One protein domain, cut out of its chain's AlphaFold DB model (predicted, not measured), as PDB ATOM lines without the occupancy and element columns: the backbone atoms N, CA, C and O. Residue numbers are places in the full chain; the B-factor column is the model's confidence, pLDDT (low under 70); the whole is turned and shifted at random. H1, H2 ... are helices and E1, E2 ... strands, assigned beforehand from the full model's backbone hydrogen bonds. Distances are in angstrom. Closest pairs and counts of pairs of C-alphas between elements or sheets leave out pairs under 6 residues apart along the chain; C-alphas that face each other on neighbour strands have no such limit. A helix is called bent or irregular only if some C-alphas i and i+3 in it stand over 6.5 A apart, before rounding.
ATOM      1  N   ARG A  23     219.483 227.824 273.463       96.00
ATOM      2  CA  ARG A  23     220.828 227.341 273.803       96.00
ATOM      3  C   ARG A  23     221.864 227.889 272.822       96.00
ATOM      4  O   ARG A  23     221.527 228.206 271.681       96.00
ATOM      5  N   SER A  24     223.100 228.029 273.284       91.56
ATOM      6  CA  SER A  24     224.247 228.461 272.487       91.56
ATOM      7  C   SER A  24     225.062 227.263 272.007       91.56
ATOM      8  O   SER A  24     225.097 226.230 272.671       91.56
ATOM      9  N   ARG A  25     225.760 227.434 270.880       88.50
ATOM     10  CA  ARG A  25     226.860 226.550 270.448       88.50
ATOM     11  C   ARG A  25     228.240 227.100 270.825       88.50
ATOM     12  O   ARG A  25     229.241 226.519 270.444       88.50
ATOM     13  N   GLN A  26     228.287 228.243 271.508       86.31
ATOM     14  CA  GLN A  26     229.534 228.839 271.976       86.31
ATOM     15  C   GLN A  26     230.223 227.900 272.970       86.31
ATOM     16  O   GLN A  26     229.584 227.435 273.913       86.31
ATOM     17  N   GLU A  27     231.514 227.655 272.758       83.25
ATOM     18  CA  GLU A  27     232.318 226.748 273.585       83.25
ATOM     19  C   GLU A  27     233.129 227.489 274.654       83.25
ATOM     20  O   GLU A  27     233.346 226.947 275.742       83.25
ATOM     21  N   ASP A  28     233.509 228.739 274.374       89.50
ATOM     22  CA  ASP A  28     234.316 229.566 275.269       89.50
ATOM     23  C   ASP A  28     233.456 230.376 276.229       89.50
ATOM     24  O   ASP A  28     232.518 231.072 275.823       89.50
ATOM     25  N   PHE A  29     233.809 230.327 277.511       93.12
ATOM     26  CA  PHE A  29     233.144 231.111 278.538       93.12
ATOM     27  C   PHE A  29     233.388 232.611 278.295       93.12
ATOM     28  O   PHE A  29     234.535 233.051 278.328       93.12
ATOM     29  N   PRO A  30     232.338 233.435 278.091       90.25
ATOM     30  CA  PRO A  30     232.494 234.867 277.813       90.25
ATOM     31  C   PRO A  30     232.962 235.695 279.023       90.25
ATOM     32  O   PRO A  30     233.036 236.919 278.933       90.25
ATOM     33  N   GLY A  31     233.236 235.054 280.162       91.06
ATOM     34  CA  GLY A  31     233.558 235.714 281.418       91.06
ATOM     35  C   GLY A  31     232.326 236.207 282.182       91.06
ATOM     36  O   GLY A  31     231.208 236.313 281.665       91.06
ATOM     37  N   GLY A  32     232.549 236.507 283.459       93.00
ATOM     38  CA  GLY A  32     231.552 237.050 284.373       93.00
ATOM     39  C   GLY A  32     231.713 236.497 285.783       93.00
ATOM     40  O   GLY A  32     232.250 235.409 285.979       93.00
ATOM     41  N   ARG A  33     231.235 237.250 286.773       95.00
ATOM     42  CA  ARG A  33     231.252 236.832 288.183       95.00
ATOM     43  C   ARG A  33     229.873 236.378 288.638       95.00
ATOM     44  O   ARG A  33     228.865 236.941 288.212       95.00
ATOM     45  N   LEU A  34     229.827 235.389 289.524       96.50
ATOM     46  CA  LEU A  34     228.590 235.015 290.205       96.50
ATOM     47  C   LEU A  34     228.076 236.181 291.070       96.50
ATOM     48  O   LEU A  34     228.878 237.007 291.522       96.50
ATOM     49  N   PRO A  35     226.754 236.283 291.282       94.50
ATOM     50  CA  PRO A  35     226.208 237.228 292.246       94.50
ATOM     51  C   PRO A  35     226.726 236.919 293.657       94.50
ATOM     52  O   PRO A  35     227.074 235.784 293.970       94.50
ATOM     53  N   GLY A  36     226.776 237.948 294.500       92.44
ATOM     54  CA  GLY A  36     227.160 237.845 295.908       92.44
ATOM     55  C   GLY A  36     226.118 238.498 296.813       92.44
ATOM     56  O   GLY A  36     224.957 238.666 296.432       92.44
ATOM     57  N   ARG A  37     226.530 238.913 298.015       90.75
ATOM     58  CA  ARG A  37     225.662 239.693 298.910       90.75
ATOM     59  C   ARG A  37     225.251 241.011 298.246       90.75
ATOM     60  O   ARG A  37     226.087 241.717 297.689       90.75
ATOM     61  N   ALA A  38     223.972 241.365 298.369       81.00
ATOM     62  CA  ALA A  38     223.450 242.641 297.880       81.00
ATOM     63  C   ALA A  38     223.868 243.841 298.756       81.00
ATOM     64  O   ALA A  38     223.833 244.979 298.296       81.00
ATOM     65  N   GLY A  39     224.265 243.596 300.009       84.50
ATOM     66  CA  GLY A  39     224.698 244.613 300.964       84.50
ATOM     67  C   GLY A  39     225.295 243.994 302.229       84.50
ATOM     68  O   GLY A  39     225.303 242.770 302.387       84.50
ATOM     69  N   ALA A  40     225.811 244.838 303.123       90.44
ATOM     70  CA  ALA A  40     226.312 244.391 304.418       90.44
ATOM     71  C   ALA A  40     225.142 243.974 305.334       90.44
ATOM     72  O   ALA A  40     224.141 244.693 305.390       90.44
ATOM     73  N   PRO A  41     225.248 242.840 306.048       93.06
ATOM     74  CA  PRO A  41     224.222 242.429 306.995       93.06
ATOM     75  C   PRO A  41     224.146 243.388 308.187       93.06
ATOM     76  O   PRO A  41     225.167 243.885 308.669       93.06
ATOM     77  N   GLY A  42     222.932 243.613 308.694       92.00
ATOM     78  CA  GLY A  42     222.711 244.382 309.919       92.00
ATOM     79  C   GLY A  42     223.278 243.692 311.174       92.00
ATOM     80  O   GLY A  42     223.645 242.513 311.135       92.00
ATOM     81  N   PRO A  43     223.320 244.383 312.329       93.38
ATOM     82  CA  PRO A  43     223.884 243.842 313.574       93.38
ATOM     83  C   PRO A  43     223.126 242.627 314.126       93.38
ATOM     84  O   PRO A  43     223.692 241.848 314.890       93.38
ATOM     85  N   TRP A  44     221.867 242.438 313.726       94.19
ATOM     86  CA  TRP A  44     221.001 241.339 314.163       94.19
ATOM     87  C   TRP A  44     220.677 240.354 313.039       94.19
ATOM     88  O   TRP A  44     219.755 239.560 313.172       94.19
ATOM     89  N   ALA A  45     221.429 240.380 311.937       95.62
ATOM     90  CA  ALA A  45     221.216 239.451 310.839       95.62
ATOM     91  C   ALA A  45     221.568 238.003 311.226       95.62
ATOM     92  O   ALA A  45     222.540 237.735 311.936       95.62
ATOM     93  N   VAL A  46     220.824 237.043 310.685       97.00
ATOM     94  CA  VAL A  46     221.064 235.606 310.868       97.00
ATOM     95  C   VAL A  46     222.397 235.151 310.264       97.00
ATOM     96  O   VAL A  46     222.981 234.178 310.731       97.00
ATOM     97  N   SER A  47     222.955 235.891 309.300       96.00
ATOM     98  CA  SER A  47     224.278 235.614 308.714       96.00
ATOM     99  C   SER A  47     225.420 235.582 309.740       96.00
ATOM    100  O   SER A  47     226.490 235.051 309.463       96.00
ATOM    101  N   HIS A  48     225.223 236.145 310.935       96.62
ATOM    102  CA  HIS A  48     226.226 236.099 312.005       96.62
ATOM    103  C   HIS A  48     226.377 234.717 312.651       96.62
ATOM    104  O   HIS A  48     227.347 234.504 313.365       96.62
ATOM    105  N   VAL A  49     225.448 233.783 312.409       96.81
ATOM    106  CA  VAL A  49     225.520 232.403 312.931       96.81
ATOM    107  C   VAL A  49     225.717 231.355 311.834       96.81
ATOM    108  O   VAL A  49     225.753 230.161 312.109       96.81
ATOM    109  N   THR A  50     225.839 231.773 310.571       95.75
ATOM    110  CA  THR A  50     225.916 230.848 309.429       95.75
ATOM    111  C   THR A  50     227.318 230.283 309.184       95.75
ATOM    112  O   THR A  50     227.460 229.326 308.427       95.75
ATOM    113  N   ALA A  51     228.358 230.860 309.797       95.12
ATOM    114  CA  ALA A  51     229.746 230.438 309.590       95.12
ATOM    115  C   ALA A  51     229.973 228.969 309.986       95.12
ATOM    116  O   ALA A  51     230.502 228.209 309.177       95.12
ATOM    117  N   ASP A  52     229.479 228.559 311.157       94.94
ATOM    118  CA  ASP A  52     229.631 227.191 311.672       94.94
ATOM    119  C   ASP A  52     228.972 226.158 310.750       94.94
ATOM    120  O   ASP A  52     229.539 225.104 310.476       94.94
ATOM    121  N   TYR A  53     227.800 226.483 310.199       97.25
ATOM    122  CA  TYR A  53     227.082 225.612 309.263       97.25
ATOM    123  C   TYR A  53     227.812 225.498 307.926       97.25
ATOM    124  O   TYR A  53     227.941 224.406 307.380       97.25
ATOM    125  N   ARG A  54     228.340 226.612 307.406       95.69
ATOM    126  CA  ARG A  54     229.161 226.586 306.191       95.69
ATOM    127  C   ARG A  54     230.429 225.758 306.394       95.69
ATOM    128  O   ARG A  54     230.774 224.982 305.510       95.69
ATOM    129  N   GLN A  55     231.112 225.921 307.526       95.88
ATOM    130  CA  GLN A  55     232.318 225.159 307.850       95.88
ATOM    131  C   GLN A  55     232.013 223.667 308.015       95.88
ATOM    132  O   GLN A  55     232.771 222.831 307.529       95.88
ATOM    133  N   LEU A  56     230.894 223.335 308.664       97.06
ATOM    134  CA  LEU A  56     230.421 221.964 308.811       97.06
ATOM    135  C   LEU A  56     230.246 221.296 307.447       97.06
ATOM    136  O   LEU A  56     230.805 220.225 307.233       97.06
ATOM    137  N   PHE A  57     229.516 221.928 306.525       97.00
ATOM    138  CA  PHE A  57     229.285 221.364 305.193       97.00
ATOM    139  C   PHE A  57     230.564 221.334 304.341       97.00
ATOM    140  O   PHE A  57     230.861 220.324 303.714       97.00
ATOM    141  N   ASP A  58     231.423 222.357 304.412       94.50
ATOM    142  CA  ASP A  58     232.731 222.308 303.735       94.50
ATOM    143  C   ASP A  58     233.598 221.127 304.226       94.50
ATOM    144  O   ASP A  58     234.295 220.485 303.440       94.50
ATOM    145  N   GLY A  59     233.483 220.760 305.507       96.56
ATOM    146  CA  GLY A  59     234.114 219.566 306.075       96.56
ATOM    147  C   GLY A  59     233.543 218.231 305.573       96.56
ATOM    148  O   GLY A  59     234.205 217.202 305.705       96.56
ATOM    149  N   LEU A  60     232.348 218.225 304.977       96.81
ATOM    150  CA  LEU A  60     231.667 217.036 304.449       96.81
ATOM    151  C   LEU A  60     231.809 216.877 302.932       96.81
ATOM    152  O   LEU A  60     231.283 215.914 302.373       96.81
ATOM    153  N   ARG A  61     232.542 217.774 302.267       96.06
ATOM    154  CA  ARG A  61     232.550 217.895 300.806       96.06
ATOM    155  C   ARG A  61     233.038 216.669 300.027       96.06
ATOM    156  O   ARG A  61     232.757 216.564 298.836       96.06
ATOM    157  N   ILE A  62     233.793 215.763 300.655       94.50
ATOM    158  CA  ILE A  62     234.298 214.525 300.035       94.50
ATOM    159  C   ILE A  62     233.553 213.330 300.631       94.50
ATOM    160  O   ILE A  62     233.633 213.066 301.832       94.50
ATOM    161  N   GLY A  63     232.859 212.586 299.769       81.62
ATOM    162  CA  GLY A  63     232.218 211.327 300.134       81.62
ATOM    163  C   GLY A  63     233.198 210.158 300.159       81.62
ATOM    164  O   GLY A  63     234.162 210.119 299.393       81.62
ATOM    165  N   SER A  64     232.940 209.163 301.011       89.94
ATOM    166  CA  SER A  64     233.673 207.898 300.932       89.94
ATOM    167  C   SER A  64     233.304 207.154 299.646       89.94
ATOM    168  O   SER A  64     232.133 207.055 299.274       89.94
ATOM    169  N   VAL A  65     234.312 206.625 298.955       96.69
ATOM    170  CA  VAL A  65     234.110 205.876 297.710       96.69
ATOM    171  C   VAL A  65     233.930 204.398 298.040       96.69
ATOM    172  O   VAL A  65     234.793 203.772 298.660       96.69
ATOM    173  N   ALA A  66     232.794 203.831 297.634       96.06
ATOM    174  CA  ALA A  66     232.526 202.407 297.782       96.06
ATOM    175  C   ALA A  66     233.566 201.581 297.010       96.06
ATOM    176  O   ALA A  66     233.952 201.919 295.892       96.06
ATOM    177  N   LYS A  67     233.989 200.448 297.586       92.62
ATOM    178  CA  LYS A  67     235.006 199.567 296.979       92.62
ATOM    179  C   LYS A  67     234.564 198.950 295.645       92.62
ATOM    180  O   LYS A  67     235.407 198.497 294.879       92.62
ATOM    181  N   GLY A  68     233.257 198.883 295.394       93.19
ATOM    182  CA  GLY A  68     232.667 198.332 294.178       93.19
ATOM    183  C   GLY A  68     231.814 199.363 293.450       93.19
ATOM    184  O   GLY A  68     231.248 200.264 294.069       93.19
ATOM    185  N   ARG A  69     231.702 199.206 292.128       96.50
ATOM    186  CA  ARG A  69     230.804 200.017 291.299       96.50
ATOM    187  C   ARG A  69     229.376 199.503 291.425       96.50
ATOM    188  O   ARG A  69     229.133 198.303 291.297       96.50
ATOM    189  N   ALA A  70     228.441 200.417 291.655       97.50
ATOM    190  CA  ALA A  70     227.021 200.100 291.647       97.50
ATOM    191  C   ALA A  70     226.561 199.672 290.242       97.50
ATOM    192  O   ALA A  70     227.053 200.225 289.255       97.50
ATOM    193  N   PRO A  71     225.582 198.757 290.124       97.38
ATOM    194  CA  PRO A  71     225.022 198.347 288.841       97.38
ATOM    195  C   PRO A  71     224.026 199.401 288.330       97.38
ATOM    196  O   PRO A  71     222.811 199.196 288.315       97.38
ATOM    197  N   ILE A  72     224.550 200.575 287.982       98.00
ATOM    198  CA  ILE A  72     223.790 201.676 287.391       98.00
ATOM    199  C   ILE A  72     223.855 201.604 285.858       98.00
ATOM    200  O   ILE A  72     224.829 201.081 285.319       98.00
ATOM    201  N   PRO A  73     222.863 202.157 285.144       97.56
ATOM    202  CA  PRO A  73     222.871 202.230 283.684       97.56
ATOM    203  C   PRO A  73     224.130 202.905 283.128       97.56
ATOM    204  O   PRO A  73     224.645 203.853 283.729       97.56
ATOM    205  N   ASP A  74     224.602 202.443 281.966       97.38
ATOM    206  CA  ASP A  74     225.763 203.018 281.272       97.38
ATOM    207  C   ASP A  74     225.455 204.277 280.465       97.38
ATOM    208  O   ASP A  74     226.360 205.073 280.211       97.38
ATOM    209  N   ASP A  75     224.184 204.494 280.120       98.50
ATOM    210  CA  ASP A  75     223.753 205.659 279.356       98.50
ATOM    211  C   ASP A  75     224.049 206.969 280.123       98.50
ATOM    212  O   ASP A  75     223.450 207.230 281.178       98.50
ATOM    213  N   PRO A  76     224.940 207.837 279.603       98.50
ATOM    214  CA  PRO A  76     225.254 209.113 280.239       98.50
ATOM    215  C   PRO A  76     224.040 210.051 280.321       98.50
ATOM    216  O   PRO A  76     223.997 210.904 281.214       98.50
ATOM    217  N   VAL A  77     223.039 209.908 279.444       98.69
ATOM    218  CA  VAL A  77     221.790 210.681 279.515       98.69
ATOM    219  C   VAL A  77     220.963 210.245 280.721       98.69
ATOM    220  O   VAL A  77     220.471 211.097 281.462       98.69
ATOM    221  N   GLU A  78     220.832 208.943 280.968       98.56
ATOM    222  CA  GLU A  78     220.113 208.435 282.138       98.56
ATOM    223  C   GLU A  78     220.792 208.846 283.453       98.56
ATOM    224  O   GLU A  78     220.118 209.307 284.379       98.56
ATOM    225  N   ARG A  79     222.129 208.788 283.513       98.75
ATOM    226  CA  ARG A  79     222.910 209.280 284.662       98.75
ATOM    227  C   ARG A  79     222.681 210.772 284.907       98.75
ATOM    228  O   ARG A  79     222.401 211.168 286.038       98.75
ATOM    229  N   ALA A  80     222.707 211.590 283.850       98.88
ATOM    230  CA  ALA A  80     222.412 213.020 283.940       98.88
ATOM    231  C   ALA A  80     220.987 213.287 284.455       98.88
ATOM    232  O   ALA A  80     220.786 214.153 285.310       98.88
ATOM    233  N   ARG A  81     219.988 212.527 283.982       98.81
ATOM    234  CA  ARG A  81     218.602 212.630 284.466       98.81
ATOM    235  C   ARG A  81     218.493 212.268 285.944       98.81
ATOM    236  O   ARG A  81     217.861 213.009 286.697       98.81
ATOM    237  N   ASN A  82     219.134 211.184 286.381       98.81
ATOM    238  CA  ASN A  82     219.138 210.788 287.787       98.81
ATOM    239  C   ASN A  82     219.810 211.848 288.676       98.81
ATOM    240  O   ASN A  82     219.234 212.229 289.696       98.81
ATOM    241  N   ALA A  83     220.962 212.389 288.266       98.81
ATOM    242  CA  ALA A  83     221.668 213.441 288.998       98.81
ATOM    243  C   ALA A  83     220.817 214.717 289.132       98.81
ATOM    244  O   ALA A  83     220.650 215.244 290.234       98.81
ATOM    245  N   LYS A  84     220.193 215.170 288.035       98.94
ATOM    246  CA  LYS A  84     219.269 216.316 288.049       98.94
ATOM    247  C   LYS A  84     218.062 216.071 288.946       98.94
ATOM    248  O   LYS A  84     217.734 216.919 289.770       98.94
ATOM    249  N   ALA A  85     217.404 214.921 288.809       98.88
ATOM    250  CA  ALA A  85     216.237 214.584 289.618       98.88
ATOM    251  C   ALA A  85     216.577 214.482 291.113       98.88
ATOM    252  O   ALA A  85     215.797 214.952 291.940       98.88
ATOM    253  N   SER A  86     217.759 213.957 291.449       98.88
ATOM    254  CA  SER A  86     218.297 213.936 292.815       98.88
ATOM    255  C   SER A  86     218.460 215.359 293.359       98.88
ATOM    256  O   SER A  86     217.954 215.692 294.425       98.88
ATOM    257  N   ALA A  87     219.085 216.257 292.602       98.88
ATOM    258  CA  ALA A  87     219.226 217.650 293.016       98.88
ATOM    259  C   ALA A  87     217.868 218.371 293.181       98.88
ATOM    260  O   ALA A  87     217.649 219.059 294.177       98.88
ATOM    261  N   TYR A  88     216.919 218.175 292.256       98.81
ATOM    262  CA  TYR A  88     215.569 218.745 292.371       98.81
ATOM    263  C   TYR A  88     214.769 218.171 293.541       98.81
ATOM    264  O   TYR A  88     213.965 218.882 294.138       98.81
ATOM    265  N   PHE A  89     214.978 216.901 293.885       98.75
ATOM    266  CA  PHE A  89     214.369 216.286 295.060       98.75
ATOM    267  C   PHE A  89     214.811 216.955 296.367       98.75
ATOM    268  O   PHE A  89     214.027 217.011 297.312       98.75
ATOM    269  N   LEU A  90     216.032 217.491 296.401       98.69
ATOM    270  CA  LEU A  90     216.559 218.312 297.493       98.69
ATOM    271  C   LEU A  90     216.268 219.804 297.299       98.69
ATOM    272  O   LEU A  90     216.930 220.635 297.901       98.69
ATOM    273  N   ASP A  91     215.287 220.166 296.476       98.00
ATOM    274  CA  ASP A  91     214.837 221.542 296.255       98.00
ATOM    275  C   ASP A  91     215.886 222.487 295.635       98.00
ATOM    276  O   ASP A  91     215.795 223.711 295.793       98.00
ATOM    277  N   ALA A  92     216.857 221.964 294.872       98.50
ATOM    278  CA  ALA A  92     217.643 222.817 293.982       98.50
ATOM    279  C   ALA A  92     216.687 223.608 293.071       98.50
ATOM    280  O   ALA A  92     215.742 223.054 292.502       98.50
ATOM    281  N   THR A  93     216.909 224.917 292.918       98.25
ATOM    282  CA  THR A  93     216.010 225.738 292.095       98.25
ATOM    283  C   THR A  93     216.151 225.360 290.628       98.25
ATOM    284  O   THR A  93     215.143 225.195 289.940       98.25
ATOM    285  N   MET A  94     217.387 225.225 290.149       98.69
ATOM    286  CA  MET A  94     217.727 224.796 288.792       98.69
ATOM    287  C   MET A  94     219.012 223.979 288.816       98.69
ATOM    288  O   MET A  94     219.895 224.233 289.633       98.69
ATOM    289  N   VAL A  95     219.105 223.010 287.908       98.88
ATOM    290  CA  VAL A  95     220.225 222.069 287.843       98.88
ATOM    291  C   VAL A  95     220.692 221.928 286.404       98.88
ATOM    292  O   VAL A  95     219.868 221.783 285.496       98.88
ATOM    293  N   GLY A  96     222.006 221.964 286.215       98.69
ATOM    294  CA  GLY A  96     222.676 221.735 284.939       98.69
ATOM    295  C   GLY A  96     223.801 220.720 285.096       98.69
ATOM    296  O   GLY A  96     224.307 220.520 286.197       98.69
ATOM    297  N   ILE A  97     224.197 220.076 284.005       98.88
ATOM    298  CA  ILE A  97     225.390 219.227 283.941       98.88
ATOM    299  C   ILE A  97     226.414 219.918 283.051       98.88
ATOM    300  O   ILE A  97     226.099 220.286 281.922       98.88
ATOM    301  N   ALA A  98     227.634 220.085 283.540       98.38
ATOM    302  CA  ALA A  98     228.738 220.651 282.776       98.38
ATOM    303  C   ALA A  98     229.846 219.609 282.600       98.38
ATOM    304  O   ALA A  98     230.222 218.930 283.555       98.38
ATOM    305  N   ALA A  99     230.395 219.513 281.389       97.62
ATOM    306  CA  ALA A  99     231.705 218.902 281.196       97.62
ATOM    307  C   ALA A  99     232.776 219.874 281.714       97.62
ATOM    308  O   ALA A  99     232.707 221.073 281.427       97.62
ATOM    309  N   ILE A 100     233.741 219.365 282.478       98.00
ATOM    310  CA  ILE A 100     234.847 220.156 283.023       98.00
ATOM    311  C   ILE A 100     235.931 220.271 281.936       98.00
ATOM    312  O   ILE A 100     236.471 219.239 281.514       98.00
ATOM    313  N   PRO A 101     236.249 221.492 281.462       96.12
ATOM    314  CA  PRO A 101     237.324 221.718 280.497       96.12
ATOM    315  C   PRO A 101     238.666 221.260 281.046       96.12
ATOM    316  O   PRO A 101     238.898 221.361 282.248       96.12
ATOM    317  N   GLU A 102     239.571 220.835 280.163       95.38
ATOM    318  CA  GLU A 102     240.911 220.376 280.554       95.38
ATOM    319  C   GLU A 102     241.635 221.400 281.442       95.38
ATOM    320  O   GLU A 102     242.174 221.044 282.485       95.38
ATOM    321  N   SER A 103     241.525 222.689 281.100       95.38
ATOM    322  CA  SER A 103     242.114 223.808 281.849       95.38
ATOM    323  C   SER A 103     241.621 223.947 283.294       95.38
ATOM    324  O   SER A 103     242.281 224.599 284.100       95.38
ATOM    325  N   LEU A 104     240.470 223.361 283.641       96.62
ATOM    326  CA  LEU A 104     239.901 223.404 284.988       96.62
ATOM    327  C   LEU A 104     240.021 222.070 285.736       96.62
ATOM    328  O   LEU A 104     239.730 222.034 286.930       96.62
ATOM    329  N   ARG A 105     240.445 220.979 285.084       95.50
ATOM    330  CA  ARG A 105     240.441 219.642 285.703       95.50
ATOM    331  C   ARG A 105     241.329 219.559 286.934       95.50
ATOM    332  O   ARG A 105     240.888 219.016 287.942       95.50
ATOM    333  N   GLU A 106     242.529 220.132 286.899       95.44
ATOM    334  CA  GLU A 106     243.445 220.121 288.052       95.44
ATOM    335  C   GLU A 106     242.834 220.807 289.282       95.44
ATOM    336  O   GLU A 106     242.946 220.301 290.399       95.44
ATOM    337  N   ARG A 107     242.079 221.896 289.075       96.12
ATOM    338  CA  ARG A 107     241.358 222.612 290.144       96.12
ATOM    339  C   ARG A 107     240.241 221.772 290.773       96.12
ATOM    340  O   ARG A 107     239.791 222.081 291.873       96.12
ATOM    341  N   PHE A 108     239.813 220.708 290.095       96.75
ATOM    342  CA  PHE A 108     238.766 219.785 290.526       96.75
ATOM    343  C   PHE A 108     239.259 218.333 290.597       96.75
ATOM    344  O   PHE A 108     238.494 217.416 290.306       96.75
ATOM    345  N   ALA A 109     240.523 218.120 290.985       94.25
ATOM    346  CA  ALA A 109     241.112 216.797 291.226       94.25
ATOM    347  C   ALA A 109     241.041 215.828 290.025       94.25
ATOM    348  O   ALA A 109     240.917 214.619 290.189       94.25
ATOM    349  N   GLY A 110     241.093 216.347 288.798       96.44
ATOM    350  CA  GLY A 110     241.016 215.539 287.578       96.44
ATOM    351  C   GLY A 110     239.601 215.083 287.203       96.44
ATOM    352  O   GLY A 110     239.436 214.341 286.234       96.44
ATOM    353  N   HIS A 111     238.566 215.515 287.933       98.06
ATOM    354  CA  HIS A 111     237.178 215.176 287.624       98.06
ATOM    355  C   HIS A 111     236.763 215.698 286.240       98.06
ATOM    356  O   HIS A 111     237.210 216.750 285.785       98.06
ATOM    357  N   SER A 112     235.867 214.968 285.570       98.00
ATOM    358  CA  SER A 112     235.481 215.249 284.180       98.00
ATOM    359  C   SER A 112     234.118 215.924 284.039       98.00
ATOM    360  O   SER A 112     233.862 216.567 283.022       98.00
ATOM    361  N   HIS A 113     233.238 215.789 285.034       98.69
ATOM    362  CA  HIS A 113     231.874 216.314 284.988       98.69
ATOM    363  C   HIS A 113     231.507 217.020 286.290       98.69
ATOM    364  O   HIS A 113     232.013 216.681 287.360       98.69
ATOM    365  N   ALA A 114     230.590 217.977 286.195       98.75
ATOM    366  CA  ALA A 114     230.029 218.701 287.322       98.75
ATOM    367  C   ALA A 114     228.499 218.712 287.262       98.75
ATOM    368  O   ALA A 114     227.911 219.038 286.229       98.75
ATOM    369  N   VAL A 115     227.856 218.419 288.393       98.88
ATOM    370  CA  VAL A 115     226.454 218.772 288.633       98.88
ATOM    371  C   VAL A 115     226.429 220.186 289.192       98.88
ATOM    372  O   VAL A 115     226.958 220.438 290.271       98.88
ATOM    373  N   VAL A 116     225.836 221.113 288.450       98.88
ATOM    374  CA  VAL A 116     225.746 222.527 288.811       98.88
ATOM    375  C   VAL A 116     224.414 222.793 289.490       98.88
ATOM    376  O   VAL A 116     223.356 222.546 288.910       98.88
ATOM    377  N   LEU A 117     224.473 223.336 290.702       98.75
ATOM    378  CA  LEU A 117     223.322 223.589 291.557       98.75
ATOM    379  C   LEU A 117     223.109 225.090 291.688       98.75
ATOM    380  O   LEU A 117     223.949 225.792 292.242       98.75
ATOM    381  N   LEU A 118     221.969 225.582 291.206       98.62
ATOM    382  CA  LEU A 118     221.527 226.953 291.431       98.62
ATOM    383  C   LEU A 118     220.399 226.948 292.460       98.62
ATOM    384  O   LEU A 118     219.361 226.311 292.255       98.62
ATOM    385  N   VAL A 119     220.582 227.702 293.540       98.56
ATOM    386  CA  VAL A 119     219.579 227.900 294.593       98.56
ATOM    387  C   VAL A 119     219.208 229.371 294.642       98.56
ATOM    388  O   VAL A 119     220.063 230.223 294.864       98.56
ATOM    389  N   ALA A 120     217.931 229.670 294.425       97.12
ATOM    390  CA  ALA A 120     217.414 231.026 294.414       97.12
ATOM    391  C   ALA A 120     216.561 231.323 295.643       97.12
ATOM    392  O   ALA A 120     215.874 230.446 296.164       97.12
ATOM    393  N   TRP A 121     216.513 232.598 296.021       93.38
ATOM    394  CA  TRP A 121     215.504 233.116 296.938       93.38
ATOM    395  C   TRP A 121     214.485 233.953 296.163       93.38
ATOM    396  O   TRP A 121     214.808 234.715 295.246       93.38
ATOM    397  N   GLU A 122     213.208 233.796 296.505       76.06
ATOM    398  CA  GLU A 122     212.145 234.500 295.786       76.06
ATOM    399  C   GLU A 122     212.065 235.970 296.192       76.06
ATOM    400  O   GLU A 122     212.072 236.856 295.333       76.06
ATOM    401  N   ARG A 123     211.968 236.219 297.503       82.81
ATOM    402  CA  ARG A 123     211.693 237.532 298.083       82.81
ATOM    403  C   ARG A 123     212.239 237.623 299.511       82.81
ATOM    404  O   ARG A 123     211.945 236.755 300.327       82.81
ATOM    405  N   SER A 124     212.898 238.734 299.821       86.69
ATOM    406  CA  SER A 124     213.219 239.158 301.190       86.69
ATOM    407  C   SER A 124     212.081 239.998 301.796       86.69
ATOM    408  O   SER A 124     211.353 240.667 301.041       86.69
ATOM    409  N   PRO A 125     211.905 240.019 303.132       90.12
ATOM    410  CA  PRO A 125     211.029 240.997 303.768       90.12
ATOM    411  C   PRO A 125     211.496 242.420 303.449       90.12
ATOM    412  O   PRO A 125     212.692 242.712 303.443       90.12
ATOM    413  N   ARG A 126     210.548 243.308 303.165       90.88
ATOM    414  CA  ARG A 126     210.803 244.737 302.946       90.88
ATOM    415  C   ARG A 126     211.076 245.435 304.285       90.88
ATOM    416  O   ARG A 126     210.622 244.923 305.307       90.88
ATOM    417  N   PRO A 127     211.722 246.615 304.291       91.75
ATOM    418  CA  PRO A 127     211.802 247.441 305.493       91.75
ATOM    419  C   PRO A 127     210.421 247.616 306.142       91.75
ATOM    420  O   PRO A 127     209.444 247.922 305.454       91.75
ATOM    421  N   GLY A 128     210.335 247.360 307.449       90.56
ATOM    422  CA  GLY A 128     209.088 247.377 308.224       90.56
ATOM    423  C   GLY A 128     208.267 246.078 308.198       90.56
ATOM    424  O   GLY A 128     207.315 245.954 308.964       90.56
ATOM    425  N   GLU A 129     208.608 245.087 307.366       93.94
ATOM    426  CA  GLU A 129     207.997 243.757 307.457       93.94
ATOM    427  C   GLU A 129     208.681 242.889 308.529       93.94
ATOM    428  O   GLU A 129     209.897 242.982 308.719       93.94
ATOM    429  N   PRO A 130     207.936 241.983 309.193       94.69
ATOM    430  CA  PRO A 130     208.516 241.077 310.180       94.69
ATOM    431  C   PRO A 130     209.698 240.272 309.628       94.69
ATOM    432  O   PRO A 130     209.608 239.689 308.544       94.69
ATOM    433  N   GLY A 131     210.786 240.225 310.399       94.38
ATOM    434  CA  GLY A 131     212.010 239.493 310.060       94.38
ATOM    435  C   GLY A 131     212.965 240.221 309.111       94.38
ATOM    436  O   GLY A 131     214.015 239.664 308.805       94.38
ATOM    437  N   HIS A 132     212.653 241.444 308.653       95.12
ATOM    438  CA  HIS A 132     213.555 242.213 307.784       95.12
ATOM    439  C   HIS A 132     214.961 242.355 308.381       95.12
ATOM    440  O   HIS A 132     215.927 241.951 307.740       95.12
ATOM    441  N   ASP A 133     215.057 242.826 309.627       93.56
ATOM    442  CA  ASP A 133     216.336 243.097 310.304       93.56
ATOM    443  C   ASP A 133     217.188 241.834 310.516       93.56
ATOM    444  O   ASP A 133     218.403 241.917 310.692       93.56
ATOM    445  N   TRP A 134     216.552 240.658 310.491       95.62
ATOM    446  CA  TRP A 134     217.217 239.368 310.655       95.62
ATOM    447  C   TRP A 134     217.654 238.760 309.318       95.62
ATOM    448  O   TRP A 134     218.603 237.986 309.287       95.62
ATOM    449  N   ILE A 135     216.984 239.086 308.209       95.62
ATOM    450  CA  ILE A 135     217.207 238.439 306.903       95.62
ATOM    451  C   ILE A 135     218.016 239.322 305.951       95.62
ATOM    452  O   ILE A 135     218.778 238.799 305.140       95.62
ATOM    453  N   ALA A 136     217.861 240.644 306.031       94.25
ATOM    454  CA  ALA A 136     218.519 241.572 305.123       94.25
ATOM    455  C   ALA A 136     220.052 241.426 305.177       94.25
ATOM    456  O   ALA A 136     220.675 241.580 306.230       94.25
ATOM    457  N   GLY A 137     220.656 241.126 304.026       93.50
ATOM    458  CA  GLY A 137     222.094 240.892 303.876       93.50
ATOM    459  C   GLY A 137     222.530 239.440 304.103       93.50
ATOM    460  O   GLY A 137     223.691 239.126 303.844       93.50
ATOM    461  N   ALA A 138     221.624 238.552 304.530       95.50
ATOM    462  CA  ALA A 138     221.890 237.128 304.752       95.50
ATOM    463  C   ALA A 138     221.406 236.226 303.602       95.50
ATOM    464  O   ALA A 138     221.649 235.019 303.617       95.50
ATOM    465  N   GLU A 139     220.719 236.776 302.595       96.00
ATOM    466  CA  GLU A 139     220.031 235.979 301.576       96.00
ATOM    467  C   GLU A 139     220.972 235.085 300.774       96.00
ATOM    468  O   GLU A 139     220.703 233.898 300.585       96.00
ATOM    469  N   HIS A 140     222.095 235.655 300.337       96.06
ATOM    470  CA  HIS A 140     223.100 234.919 299.584       96.06
ATOM    471  C   HIS A 140     223.766 233.838 300.445       96.06
ATOM    472  O   HIS A 140     223.998 232.736 299.958       96.06
ATOM    473  N   ASP A 141     224.042 234.111 301.723       95.88
ATOM    474  CA  ASP A 141     224.712 233.152 302.610       95.88
ATOM    475  C   ASP A 141     223.839 231.924 302.870       95.88
ATOM    476  O   ASP A 141     224.306 230.791 302.770       95.88
ATOM    477  N   LEU A 142     222.550 232.150 303.138       97.00
ATOM    478  CA  LEU A 142     221.576 231.080 303.335       97.00
ATOM    479  C   LEU A 142     221.385 230.257 302.054       97.00
ATOM    480  O   LEU A 142     221.349 229.029 302.110       97.00
ATOM    481  N   ALA A 143     221.325 230.910 300.889       97.69
ATOM    482  CA  ALA A 143     221.258 230.213 299.605       97.69
ATOM    483  C   ALA A 143     222.544 229.427 299.289       97.69
ATOM    484  O   ALA A 143     222.467 228.346 298.706       97.69
ATOM    485  N   ALA A 144     223.714 229.938 299.679       97.44
ATOM    486  CA  ALA A 144     224.997 229.275 299.472       97.44
ATOM    487  C   ALA A 144     225.152 228.034 300.362       97.44
ATOM    488  O   ALA A 144     225.570 226.992 299.865       97.44
ATOM    489  N   ILE A 145     224.753 228.113 301.639       97.88
ATOM    490  CA  ILE A 145     224.702 226.948 302.540       97.88
ATOM    491  C   ILE A 145     223.764 225.890 301.975       97.88
ATOM    492  O   ILE A 145     224.151 224.735 301.843       97.88
ATOM    493  N   ARG A 146     222.570 226.306 301.542       98.25
ATOM    494  CA  ARG A 146     221.599 225.423 300.897       98.25
ATOM    495  C   ARG A 146     222.167 224.737 299.655       98.25
ATOM    496  O   ARG A 146     221.928 223.552 299.456       98.25
ATOM    497  N   ALA A 147     222.882 225.465 298.799       98.50
ATOM    498  CA  ALA A 147     223.499 224.890 297.607       98.50
ATOM    499  C   ALA A 147     224.603 223.883 297.970       98.50
ATOM    500  O   ALA A 147     224.696 222.835 297.329       98.50
ATOM    501  N   LEU A 148     225.395 224.178 299.006       98.12
ATOM    502  CA  LEU A 148     226.459 223.302 299.491       98.12
ATOM    503  C   LEU A 148     225.911 222.024 300.146       98.12
ATOM    504  O   LEU A 148     226.386 220.950 299.801       98.12
ATOM    505  N   GLU A 149     224.854 222.101 300.966       98.62
ATOM    506  CA  GLU A 149     224.180 220.919 301.543       98.62
ATOM    507  C   GLU A 149     223.762 219.933 300.437       98.62
ATOM    508  O   GLU A 149     224.025 218.731 300.508       98.62
ATOM    509  N   ILE A 150     223.145 220.447 299.366       98.81
ATOM    510  CA  ILE A 150     222.729 219.629 298.220       98.81
ATOM    511  C   ILE A 150     223.953 219.021 297.519       98.81
ATOM    512  O   ILE A 150     223.919 217.849 297.134       98.81
ATOM    513  N   ALA A 151     225.023 219.805 297.351       98.75
ATOM    514  CA  ALA A 151     226.251 219.358 296.707       98.75
ATOM    515  C   ALA A 151     226.926 218.216 297.481       98.75
ATOM    516  O   ALA A 151     227.361 217.239 296.863       98.75
ATOM    517  N   ASP A 152     226.960 218.313 298.813       98.50
ATOM    518  CA  ASP A 152     227.509 217.288 299.700       98.50
ATOM    519  C   ASP A 152     226.726 215.987 299.559       98.50
ATOM    520  O   ASP A 152     227.312 214.939 299.288       98.50
ATOM    521  N   VAL A 153     225.392 216.032 299.649       98.69
ATOM    522  CA  VAL A 153     224.565 214.820 299.516       98.69
ATOM    523  C   VAL A 153     224.821 214.116 298.183       98.69
ATOM    524  O   VAL A 153     224.886 212.886 298.140       98.69
ATOM    525  N   LEU A 154     224.998 214.868 297.092       98.75
ATOM    526  CA  LEU A 154     225.349 214.289 295.794       98.75
ATOM    527  C   LEU A 154     226.765 213.701 295.775       98.75
ATOM    528  O   LEU A 154     226.952 212.632 295.197       98.75
ATOM    529  N   ALA A 155     227.741 214.343 296.422       98.75
ATOM    530  CA  ALA A 155     229.100 213.815 296.530       98.75
ATOM    531  C   ALA A 155     229.115 212.470 297.277       98.75
ATOM    532  O   ALA A 155     229.670 211.488 296.783       98.75
ATOM    533  N   HIS A 156     228.417 212.386 298.413       98.69
ATOM    534  CA  HIS A 156     228.267 211.140 299.172       98.69
ATOM    535  C   HIS A 156     227.458 210.085 298.415       98.69
ATOM    536  O   HIS A 156     227.799 208.904 298.449       98.69
ATOM    537  N   TYR A 157     226.416 210.490 297.686       98.69
ATOM    538  CA  TYR A 157     225.649 209.581 296.840       98.69
ATOM    539  C   TYR A 157     226.515 208.957 295.742       98.69
ATOM    540  O   TYR A 157     226.516 207.737 295.590       98.69
ATOM    541  N   PHE A 158     227.278 209.761 295.002       98.62
ATOM    542  CA  PHE A 158     228.170 209.260 293.954       98.62
ATOM    543  C   PHE A 158     229.298 208.397 294.528       98.62
ATOM    544  O   PHE A 158     229.581 207.334 293.971       98.62
ATOM    545  N   GLY A 159     229.841 208.772 295.690       98.31
ATOM    546  CA  GLY A 159     230.768 207.943 296.460       98.31
ATOM    547  C   GLY A 159     230.185 206.564 296.777       98.31
ATOM    548  O   GLY A 159     230.805 205.542 296.482       98.31
ATOM    549  N   ALA A 160     228.939 206.509 297.253       97.94
ATOM    550  CA  ALA A 160     228.225 205.261 297.526       97.94
ATOM    551  C   ALA A 160     227.896 204.437 296.261       97.94
ATOM    552  O   ALA A 160     227.664 203.230 296.356       97.94
ATOM    553  N   LEU A 161     227.903 205.057 295.074       98.44
ATOM    554  CA  LEU A 161     227.838 204.360 293.782       98.44
ATOM    555  C   LEU A 161     229.213 203.863 293.288       98.44
ATOM    556  O   LEU A 161     229.287 203.171 292.269       98.44
ATOM    557  N   GLY A 162     230.290 204.212 293.994       97.94
ATOM    558  CA  GLY A 162     231.670 203.852 293.678       97.94
ATOM    559  C   GLY A 162     232.417 204.880 292.827       97.94
ATOM    560  O   GLY A 162     233.453 204.535 292.271       97.94
ATOM    561  N   PHE A 163     231.915 206.112 292.684       98.12
ATOM    562  CA  PHE A 163     232.543 207.187 291.906       98.12
ATOM    563  C   PHE A 163     233.122 208.259 292.827       98.12
ATOM    564  O   PHE A 163     232.446 208.722 293.740       98.12
ATOM    565  N   GLU A 164     234.351 208.699 292.557       98.19
ATOM    566  CA  GLU A 164     234.915 209.879 293.220       98.19
ATOM    567  C   GLU A 164     234.052 211.104 292.920       98.19
ATOM    568  O   GLU A 164     233.649 211.329 291.768       98.19
ATOM    569  N   ALA A 165     233.744 211.869 293.963       98.31
ATOM    570  CA  ALA A 165     232.980 213.093 293.865       98.31
ATOM    571  C   ALA A 165     233.308 214.050 295.012       98.31
ATOM    572  O   ALA A 165     233.540 213.625 296.145       98.31
ATOM    573  N   THR A 166     233.272 215.344 294.699       98.44
ATOM    574  CA  THR A 166     233.583 216.422 295.638       98.44
ATOM    575  C   THR A 166     232.599 217.569 295.449       98.44
ATOM    576  O   THR A 166     232.350 217.994 294.318       98.44
ATOM    577  N   ALA A 167     232.050 218.076 296.544       98.38
ATOM    578  CA  ALA A 167     231.255 219.293 296.574       98.38
ATOM    579  C   ALA A 167     232.150 220.540 296.643       98.38
ATOM    580  O   ALA A 167     233.188 220.545 297.299       98.38
ATOM    581  N   HIS A 168     231.744 221.614 295.972       97.75
ATOM    582  CA  HIS A 168     232.471 222.883 295.958       97.75
ATOM    583  C   HIS A 168     231.499 224.046 296.100       97.75
ATOM    584  O   HIS A 168     230.546 224.181 295.325       97.75
ATOM    585  N   ALA A 169     231.778 224.922 297.061       95.12
ATOM    586  CA  ALA A 169     231.166 226.241 297.134       95.12
ATOM    587  C   ALA A 169     231.867 227.215 296.171       95.12
ATOM    588  O   ALA A 169     233.040 227.050 295.836       95.12
ATOM    589  N   ALA A 170     231.174 228.285 295.776       93.19
ATOM    590  CA  ALA A 170     231.780 229.408 295.059       93.19
ATOM    591  C   ALA A 170     232.626 230.284 296.011       93.19
ATOM    592  O   ALA A 170     232.217 231.378 296.402       93.19
ATOM    593  N   THR A 171     233.785 229.781 296.444       91.44
ATOM    594  CA  THR A 171     234.741 230.538 297.273       91.44
ATOM    595  C   THR A 171     235.493 231.583 296.435       91.44
ATOM    596  O   THR A 171     235.431 231.527 295.205       91.44
ATOM    597  N   PRO A 172     236.220 232.540 297.043       91.00
ATOM    598  CA  PRO A 172     237.055 233.476 296.287       91.00
ATOM    599  C   PRO A 172     238.055 232.795 295.334       91.00
ATOM    600  O   PRO A 172     238.318 233.317 294.257       91.00
ATOM    601  N   GLU A 173     238.566 231.616 295.695       91.81
ATOM    602  CA  GLU A 173     239.583 230.865 294.944       91.81
ATOM    603  C   GLU A 173     239.000 230.012 293.810       91.81
ATOM    604  O   GLU A 173     239.716 229.659 292.874       91.81
ATOM    605  N   LEU A 174     237.719 229.638 293.896       95.19
ATOM    606  CA  LEU A 174     237.029 228.797 292.907       95.19
ATOM    607  C   LEU A 174     235.894 229.523 292.174       95.19
ATOM    608  O   LEU A 174     235.285 228.949 291.274       95.19
ATOM    609  N   GLY A 175     235.590 230.768 292.538       95.25
ATOM    610  CA  GLY A 175     234.403 231.483 292.075       95.25
ATOM    611  C   GLY A 175     234.335 231.666 290.559       95.25
ATOM    612  O   GLY A 175     233.255 231.545 289.990       95.25
ATOM    613  N   ASP A 176     235.468 231.898 289.899       96.38
ATOM    614  CA  ASP A 176     235.595 231.984 288.438       96.38
ATOM    615  C   ASP A 176     235.349 230.629 287.751       96.38
ATOM    616  O   ASP A 176     234.577 230.553 286.796       96.38
ATOM    617  N   ALA A 177     235.920 229.540 288.274       97.75
ATOM    618  CA  ALA A 177     235.702 228.197 287.741       97.75
ATOM    619  C   ALA A 177     234.254 227.735 287.946       97.75
ATOM    620  O   ALA A 177     233.640 227.171 287.042       97.75
ATOM    621  N   VAL A 178     233.666 228.013 289.112       98.19
ATOM    622  CA  VAL A 178     232.252 227.719 289.385       98.19
ATOM    623  C   VAL A 178     231.337 228.577 288.503       98.19
ATOM    624  O   VAL A 178     230.319 228.079 288.019       98.19
ATOM    625  N   ALA A 179     231.702 229.835 288.229       97.94
ATOM    626  CA  ALA A 179     230.991 230.702 287.289       97.94
ATOM    627  C   ALA A 179     230.995 230.126 285.863       97.94
ATOM    628  O   ALA A 179     229.942 230.059 285.220       97.94
ATOM    629  N   GLU A 180     232.153 229.654 285.397       97.81
ATOM    630  CA  GLU A 180     232.286 228.987 284.105       97.81
ATOM    631  C   GLU A 180     231.434 227.713 284.041       97.81
ATOM    632  O   GLU A 180     230.661 227.539 283.096       97.81
ATOM    633  N   LEU A 181     231.499 226.851 285.061       98.38
ATOM    634  CA  LEU A 181     230.674 225.642 285.120       98.38
ATOM    635  C   LEU A 181     229.178 225.977 285.133       98.38
ATOM    636  O   LEU A 181     228.404 225.313 284.446       98.38
ATOM    637  N   ALA A 182     228.757 227.037 285.829       98.31
ATOM    638  CA  ALA A 182     227.365 227.481 285.825       98.31
ATOM    639  C   ALA A 182     226.880 227.937 284.442       98.31
ATOM    640  O   ALA A 182     225.731 227.676 284.060       98.31
ATOM    641  N   TRP A 183     227.752 228.602 283.685       97.88
ATOM    642  CA  TRP A 183     227.476 228.982 282.304       97.88
ATOM    643  C   TRP A 183     227.438 227.760 281.380       97.88
ATOM    644  O   TRP A 183     226.463 227.601 280.642       97.88
ATOM    645  N   ARG A 184     228.426 226.853 281.478       97.44
ATOM    646  CA  ARG A 184     228.491 225.605 280.694       97.44
ATOM    647  C   ARG A 184     227.287 224.699 280.946       97.44
ATOM    648  O   ARG A 184     226.681 224.215 279.999       97.44
ATOM    649  N   GLY A 185     226.872 224.566 282.207       97.38
ATOM    650  CA  GLY A 185     225.656 223.853 282.615       97.38
ATOM    651  C   GLY A 185     224.355 224.540 282.179       97.38
ATOM    652  O   GLY A 185     223.263 224.043 282.453       97.38
ATOM    653  N   GLY A 186     224.442 225.693 281.507       97.50
ATOM    654  CA  GLY A 186     223.306 226.352 280.884       97.50
ATOM    655  C   GLY A 186     222.301 226.919 281.880       97.50
ATOM    656  O   GLY A 186     221.094 226.876 281.614       97.50
ATOM    657  N   LEU A 187     222.787 227.428 283.016       97.75
ATOM    658  CA  LEU A 187     221.956 228.031 284.061       97.75
ATOM    659  C   LEU A 187     222.029 229.559 284.089       97.75
ATOM    660  O   LEU A 187     221.098 230.204 284.573       97.75
ATOM    661  N   VAL A 188     223.103 230.148 283.567       97.00
ATOM    662  CA  VAL A 188     223.344 231.596 283.623       97.00
ATOM    663  C   VAL A 188     223.792 232.153 282.272       97.00
ATOM    664  O   VAL A 188     224.271 231.432 281.401       97.00
ATOM    665  N   THR A 189     223.609 233.458 282.096       93.81
ATOM    666  CA  THR A 189     224.102 234.253 280.963       93.81
ATOM    667  C   THR A 189     224.795 235.499 281.501       93.81
ATOM    668  O   THR A 189     224.471 235.969 282.594       93.81
ATOM    669  N   THR A 190     225.705 236.079 280.721       86.12
ATOM    670  CA  THR A 190     226.364 237.345 281.064       86.12
ATOM    671  C   THR A 190     225.335 238.473 281.198       86.12
ATOM    672  O   THR A 190     224.467 238.650 280.336       86.12
ATOM    673  N   GLY A 191     225.376 239.188 282.324       77.56
ATOM    674  CA  GLY A 191     224.636 240.428 282.545       77.56
ATOM    675  C   GLY A 191     225.368 241.640 281.970       77.56
ATOM    676  O   GLY A 191     226.533 241.558 281.594       77.56
ATOM    677  N   GLU A 192     224.684 242.782 281.914       75.81
ATOM    678  CA  GLU A 192     225.228 244.029 281.342       75.81
ATOM    679  C   GLU A 192     226.398 244.595 282.164       75.81
ATOM    680  O   GLU A 192     227.249 245.298 281.637       75.81
ATOM    681  N   THR A 193     226.467 244.245 283.450       81.94
ATOM    682  CA  THR A 193     227.458 244.720 284.426       81.94
ATOM    683  C   THR A 193     228.603 243.725 284.665       81.94
ATOM    684  O   THR A 193     229.375 243.887 285.609       81.94
ATOM    685  N   GLY A 194     228.689 242.648 283.871       89.00
ATOM    686  CA  GLY A 194     229.642 241.549 284.086       89.00
ATOM    687  C   GLY A 194     229.266 240.586 285.224       89.00
ATOM    688  O   GLY A 194     229.970 239.603 285.456       89.00
ATOM    689  N   VAL A 195     228.148 240.822 285.921       94.44
ATOM    690  CA  VAL A 195     227.549 239.858 286.856       94.44
ATOM    691  C   VAL A 195     226.689 238.868 286.073       94.44
ATOM    692  O   VAL A 195     225.892 239.251 285.214       94.44
ATOM    693  N   LEU A 196     226.864 237.579 286.340       95.69
ATOM    694  CA  LEU A 196     226.076 236.518 285.727       95.69
ATOM    695  C   LEU A 196     224.643 236.542 286.263       95.69
ATOM    696  O   LEU A 196     224.409 236.668 287.463       95.69
ATOM    697  N   LYS A 197     223.674 236.362 285.364       95.62
ATOM    698  CA  LYS A 197     222.246 236.350 285.695       95.62
ATOM    699  C   LYS A 197     221.559 235.093 285.184       95.62
ATOM    700  O   LYS A 197     221.875 234.582 284.109       95.62
ATOM    701  N   ASN A 198     220.550 234.640 285.916       96.31
ATOM    702  CA  ASN A 198     219.628 233.612 285.460       96.31
ATOM    703  C   ASN A 198     218.388 234.251 284.791       96.31
ATOM    704  O   ASN A 198     217.839 235.217 285.334       96.31
ATOM    705  N   PRO A 199     217.878 233.714 283.663       95.06
ATOM    706  CA  PRO A 199     216.727 234.284 282.948       95.06
ATOM    707  C   PRO A 199     215.414 234.394 283.736       95.06
ATOM    708  O   PRO A 199     214.520 235.131 283.319       95.06
ATOM    709  N   PHE A 200     215.262 233.650 284.833       94.56
ATOM    710  CA  PHE A 200     214.032 233.620 285.624       94.56
ATOM    711  C   PHE A 200     214.171 234.312 286.980       94.56
ATOM    712  O   PHE A 200     213.233 234.983 287.409       94.56
ATOM    713  N   VAL A 201     215.316 234.156 287.653       94.44
ATOM    714  CA  VAL A 201     215.526 234.686 289.016       94.44
ATOM    715  C   VAL A 201     216.461 235.898 289.077       94.44
ATOM    716  O   VAL A 201     216.631 236.484 290.144       94.44
ATOM    717  N   GLY A 202     217.015 236.334 287.940       94.12
ATOM    718  CA  GLY A 202     217.960 237.447 287.891       94.12
ATOM    719  C   GLY A 202     219.250 237.081 288.616       94.12
ATOM    720  O   GLY A 202     219.804 236.021 288.349       94.12
ATOM    721  N   GLU A 203     219.692 237.938 289.533       94.69
ATOM    722  CA  GLU A 203     220.902 237.770 290.359       94.69
ATOM    723  C   GLU A 203     220.607 237.172 291.749       94.69
ATOM    724  O   GLU A 203     221.502 237.029 292.572       94.69
ATOM    725  N   ARG A 204     219.346 236.811 292.040       95.12
ATOM    726  CA  ARG A 204     218.925 236.304 293.359       95.12
ATOM    727  C   ARG A 204     219.193 234.812 293.527       95.12
ATOM    728  O   ARG A 204     218.255 234.031 293.699       95.12
ATOM    729  N   PHE A 205     220.447 234.404 293.398       97.50
ATOM    730  CA  PHE A 205     220.835 233.011 293.560       97.50
ATOM    731  C   PHE A 205     222.252 232.857 294.106       97.50
ATOM    732  O   PHE A 205     223.055 233.778 294.038       97.50
ATOM    733  N   ALA A 206     222.537 231.668 294.624       97.81
ATOM    734  CA  ALA A 206     223.878 231.172 294.892       97.81
ATOM    735  C   ALA A 206     224.120 229.891 294.075       97.81
ATOM    736  O   ALA A 206     223.167 229.253 293.605       97.81
ATOM    737  N   VAL A 207     225.394 229.531 293.896       98.50
ATOM    738  CA  VAL A 207     225.809 228.335 293.151       98.50
ATOM    739  C   VAL A 207     226.775 227.491 293.976       98.50
ATOM    740  O   VAL A 207     227.701 228.017 294.590       98.50
ATOM    741  N   ALA A 208     226.571 226.178 293.922       98.56
ATOM    742  CA  ALA A 208     227.544 225.163 294.307       98.56
ATOM    743  C   ALA A 208     227.640 224.113 293.191       98.56
ATOM    744  O   ALA A 208     226.756 224.026 292.329       98.56
ATOM    745  N   VAL A 209     228.707 223.319 293.184       98.62
ATOM    746  CA  VAL A 209     228.885 222.234 292.210       98.62
ATOM    747  C   VAL A 209     229.318 220.945 292.895       98.62
ATOM    748  O   VAL A 209     230.110 220.978 293.828       98.62
ATOM    749  N   THR A 210     228.851 219.806 292.392       98.75
ATOM    750  CA  THR A 210     229.421 218.491 292.716       98.75
ATOM    751  C   THR A 210     230.212 218.013 291.509       98.75
ATOM    752  O   THR A 210     229.615 217.657 290.491       98.75
ATOM    753  N   THR A 211     231.542 218.016 291.585       98.75
ATOM    754  CA  THR A 211     232.390 217.451 290.527       98.75
ATOM    755  C   THR A 211     232.584 215.961 290.752       98.75
ATOM    756  O   THR A 211     232.606 215.515 291.896       98.75
ATOM    757  N   THR A 212     232.698 215.171 289.687       98.75
ATOM    758  CA  THR A 212     232.791 213.712 289.796       98.75
ATOM    759  C   THR A 212     233.477 213.060 288.596       98.75
ATOM    760  O   THR A 212     233.557 213.620 287.498       98.75
ATOM    761  N   THR A 213     233.945 211.833 288.816       98.06
ATOM    762  CA  THR A 213     234.380 210.895 287.772       98.06
ATOM    763  C   THR A 213     233.213 210.194 287.059       98.06
ATOM    764  O   THR A 213     233.429 209.553 286.030       98.06
ATOM    765  N   LEU A 214     231.975 210.301 287.561       97.94
ATOM    766  CA  LEU A 214     230.785 209.745 286.908       97.94
ATOM    767  C   LEU A 214     230.485 210.487 285.599       97.94
ATOM    768  O   LEU A 214     230.045 211.636 285.606       97.94
ATOM    769  N   ALA A 215     230.689 209.811 284.468       98.31
ATOM    770  CA  ALA A 215     230.393 210.365 283.151       98.31
ATOM    771  C   ALA A 215     228.882 210.563 282.944       98.31
ATOM    772  O   ALA A 215     228.082 209.660 283.209       98.31
ATOM    773  N   MET A 216     228.502 211.740 282.442       98.50
ATOM    774  CA  MET A 216     227.113 212.175 282.268       98.50
ATOM    775  C   MET A 216     226.965 213.009 280.994       98.50
ATOM    776  O   MET A 216     227.907 213.654 280.550       98.50
ATOM    777  N   ALA A 217     225.769 213.049 280.414       98.62
ATOM    778  CA  ALA A 217     225.500 213.936 279.290       98.62
ATOM    779  C   ALA A 217     225.478 215.398 279.772       98.62
ATOM    780  O   ALA A 217     224.677 215.753 280.638       98.62
ATOM    781  N   ALA A 218     226.357 216.231 279.211       98.31
ATOM    782  CA  ALA A 218     226.419 217.655 279.519       98.31
ATOM    783  C   ALA A 218     225.270 218.437 278.862       98.31
ATOM    784  O   ALA A 218     224.807 218.113 277.767       98.31
ATOM    785  N   ASP A 219     224.822 219.491 279.542       98.12
ATOM    786  CA  ASP A 219     223.914 220.486 278.988       98.12
ATOM    787  C   ASP A 219     224.654 221.477 278.084       98.12
ATOM    788  O   ASP A 219     225.882 221.531 278.034       98.12
ATOM    789  N   GLN A 220     223.876 222.283 277.364       96.56
ATOM    790  CA  GLN A 220     224.396 223.363 276.534       96.56
ATOM    791  C   GLN A 220     224.252 224.719 277.237       96.56
ATOM    792  O   GLN A 220     223.209 224.966 277.874       96.56
ATOM    793  N   PRO A 221     225.220 225.638 277.049       96.94
ATOM    794  CA  PRO A 221     225.118 227.002 277.543       96.94
ATOM    795  C   PRO A 221     223.858 227.711 277.047       96.94
ATOM    796  O   PRO A 221     223.283 227.381 276.006       96.94
ATOM    797  N   LEU A 222     223.418 228.730 277.782       96.25
ATOM    798  CA  LEU A 222     222.335 229.600 277.326       96.25
ATOM    799  C   LEU A 222     222.831 230.529 276.212       96.25
ATOM    800  O   LEU A 222     223.960 231.014 276.252       96.25
ATOM    801  N   ALA A 223     221.973 230.818 275.232       92.06
ATOM    802  CA  ALA A 223     222.253 231.874 274.262       92.06
ATOM    803  C   ALA A 223     222.348 233.244 274.959       92.06
ATOM    804  O   ALA A 223     221.647 233.501 275.941       92.06
ATOM    805  N   VAL A 224     223.165 234.154 274.421       86.19
ATOM    806  CA  VAL A 224     223.263 235.527 274.936       86.19
ATOM    807  C   VAL A 224     221.876 236.178 274.938       86.19
ATOM    808  O   VAL A 224     221.154 236.168 273.938       86.19
ATOM    809  N   GLY A 225     221.466 236.709 276.092       83.94
ATOM    810  CA  GLY A 225     220.135 237.302 276.258       83.94
ATOM    811  C   GLY A 225     218.987 236.285 276.208       83.94
ATOM    812  O   GLY A 225     217.855 236.654 275.866       83.94
ATOM    813  N   ALA A 226     219.257 235.011 276.528       90.25
ATOM    814  CA  ALA A 226     218.252 233.955 276.586       90.25
ATOM    815  C   ALA A 226     217.052 234.374 277.441       90.25
ATOM    816  O   ALA A 226     217.158 234.673 278.629       90.25
ATOM    817  N   ARG A 227     215.879 234.371 276.808       92.94
ATOM    818  CA  ARG A 227     214.583 234.621 277.436       92.94
ATOM    819  C   ARG A 227     213.502 233.893 276.662       92.94
ATOM    820  O   ARG A 227     213.619 233.716 275.447       92.94
ATOM    821  N   LEU A 228     212.422 233.521 277.343       93.56
ATOM    822  CA  LEU A 228     211.254 232.950 276.675       93.56
ATOM    823  C   LEU A 228     210.604 233.993 275.751       93.56
ATOM    824  O   LEU A 228     210.428 235.153 276.132       93.56
TER     825      LEU A 228
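AT A GLANCE: This is residues 23 to 228 of the 681 residues of the protein "Fe-S protein" of Alphaproteobacteria bacterium (UniProt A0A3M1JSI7). A strongly twisted sheet of four strands is the middle of three layers: the long helix H5 and helix H2 cover one face, and H6 crosses the other. H1 runs side by side with H5. Short H4 and the loop of residues 121 to 131 reach one end of the longest axis, and residues 59 to 75 swing round the opposite end. The printed part has 206 residues with six named helices and four named strands, in the order H1, H2, E1, H3, E2, H4, H5, E3, H6, E4; the sheet's order is E1, E2, E4, E3, all antiparallel. The class is mixed, helices and strands, with under half of the residues in named elements; the whole is compact, with a radius of gyration of the C-alphas of 17.0 A and spans of 55 by 37 by 28 A.

IN THESE COORDINATES: From Arg 23, C-alpha at (220.828, 227.341, 273.803), residues 23 to 45 hold no named element. H1, residues 46 to 58, begins at C-alpha 46 (221.064, 235.606, 310.868) and is 19.1 A long; it is irregular, with C-alphas 48 and 51 7.1 A apart. H2, residues 76 to 89, spans 19.7 A. E1 is residues 94 to 99, 17.0 A. H3, residues 102 to 108, is irregular too, with C-alphas 103 and 106 7.3 A apart. E2 is residues 113 to 120, 22.7 A. H4 is residues 132 to 135. H5, residues 139 to 160, is the longest helix, 32.0 A. E3 is residues 165 to 169, 13.7 A, and H6 is residues 175 to 184, 14.1 A. E4, residues 205 to 212, spans 23.0 A and ends at C-alpha 212 (232.791, 213.712, 289.796).

HOW THE PARTS SIT: In the sheet, E1 and E3 are the edge strands. E1 and E2 are antiparallel at 157 degrees, with N 98 and O 114 2.9 A apart, within hydrogen-bond range. E2 and E4 are antiparallel at 160 degrees, with N 115 and O 210 2.8 A apart. E4 and E3 are antiparallel at 158 degrees, with N 168 and O 209 2.8 A apart. E2, H4 with H5, and E3 form a split strand-helix-strand unit, two strands running the same way with E4 between them; its crossover is right-handed. H5 is on the sheet at a height of 6.3 A, over E4 and E3, along the strands at 12 degrees to E4 on the local plane; its closest C-alphas to E3 are those of Ala 155 and Ala 165, 4.8 A. H2 is on the same face at a height of 9.4 A, over E1 and E2, and touches H5 at a steep tilt of 46 degrees, opposite ways, closest at the C-alphas of Ala 87 and Ile 150, 6.6 A. H6 is on the opposite face at a height of 8.4 A, across the strands at 83 degrees to E2 on the local plane. H1 touches H5 at a shallow tilt of 17 degrees, the same way, closest at the C-alphas of Arg 54 and Ile 145, 5.8 A; it only grazes the sheet with residues 54 to 58. H3 only grazes the sheet with residues 105 to 108. H4 is not on the sheet and only just touches H1, with 3 pairs of C-alphas within 8 A, the closest those of Val 46 and Trp 134, 5.4 A. Every O i to N i+4 pair is within hydrogen-bond range in H2, H5 and H6; in H1 it is 5 of 9, in H3 1 of 3 beside 3 of 4 O i to N i+3 pairs, and H4 is too short for one.

THE WHOLE: The two C-alphas farthest apart are those of Gly 68 and Gly 128, 56.2 A. The links H1 to H2, E2 to H4 and H6 to E4 are long. The printed part has no cut, its mean pLDDT is 95.3, and no printed residue is under 70.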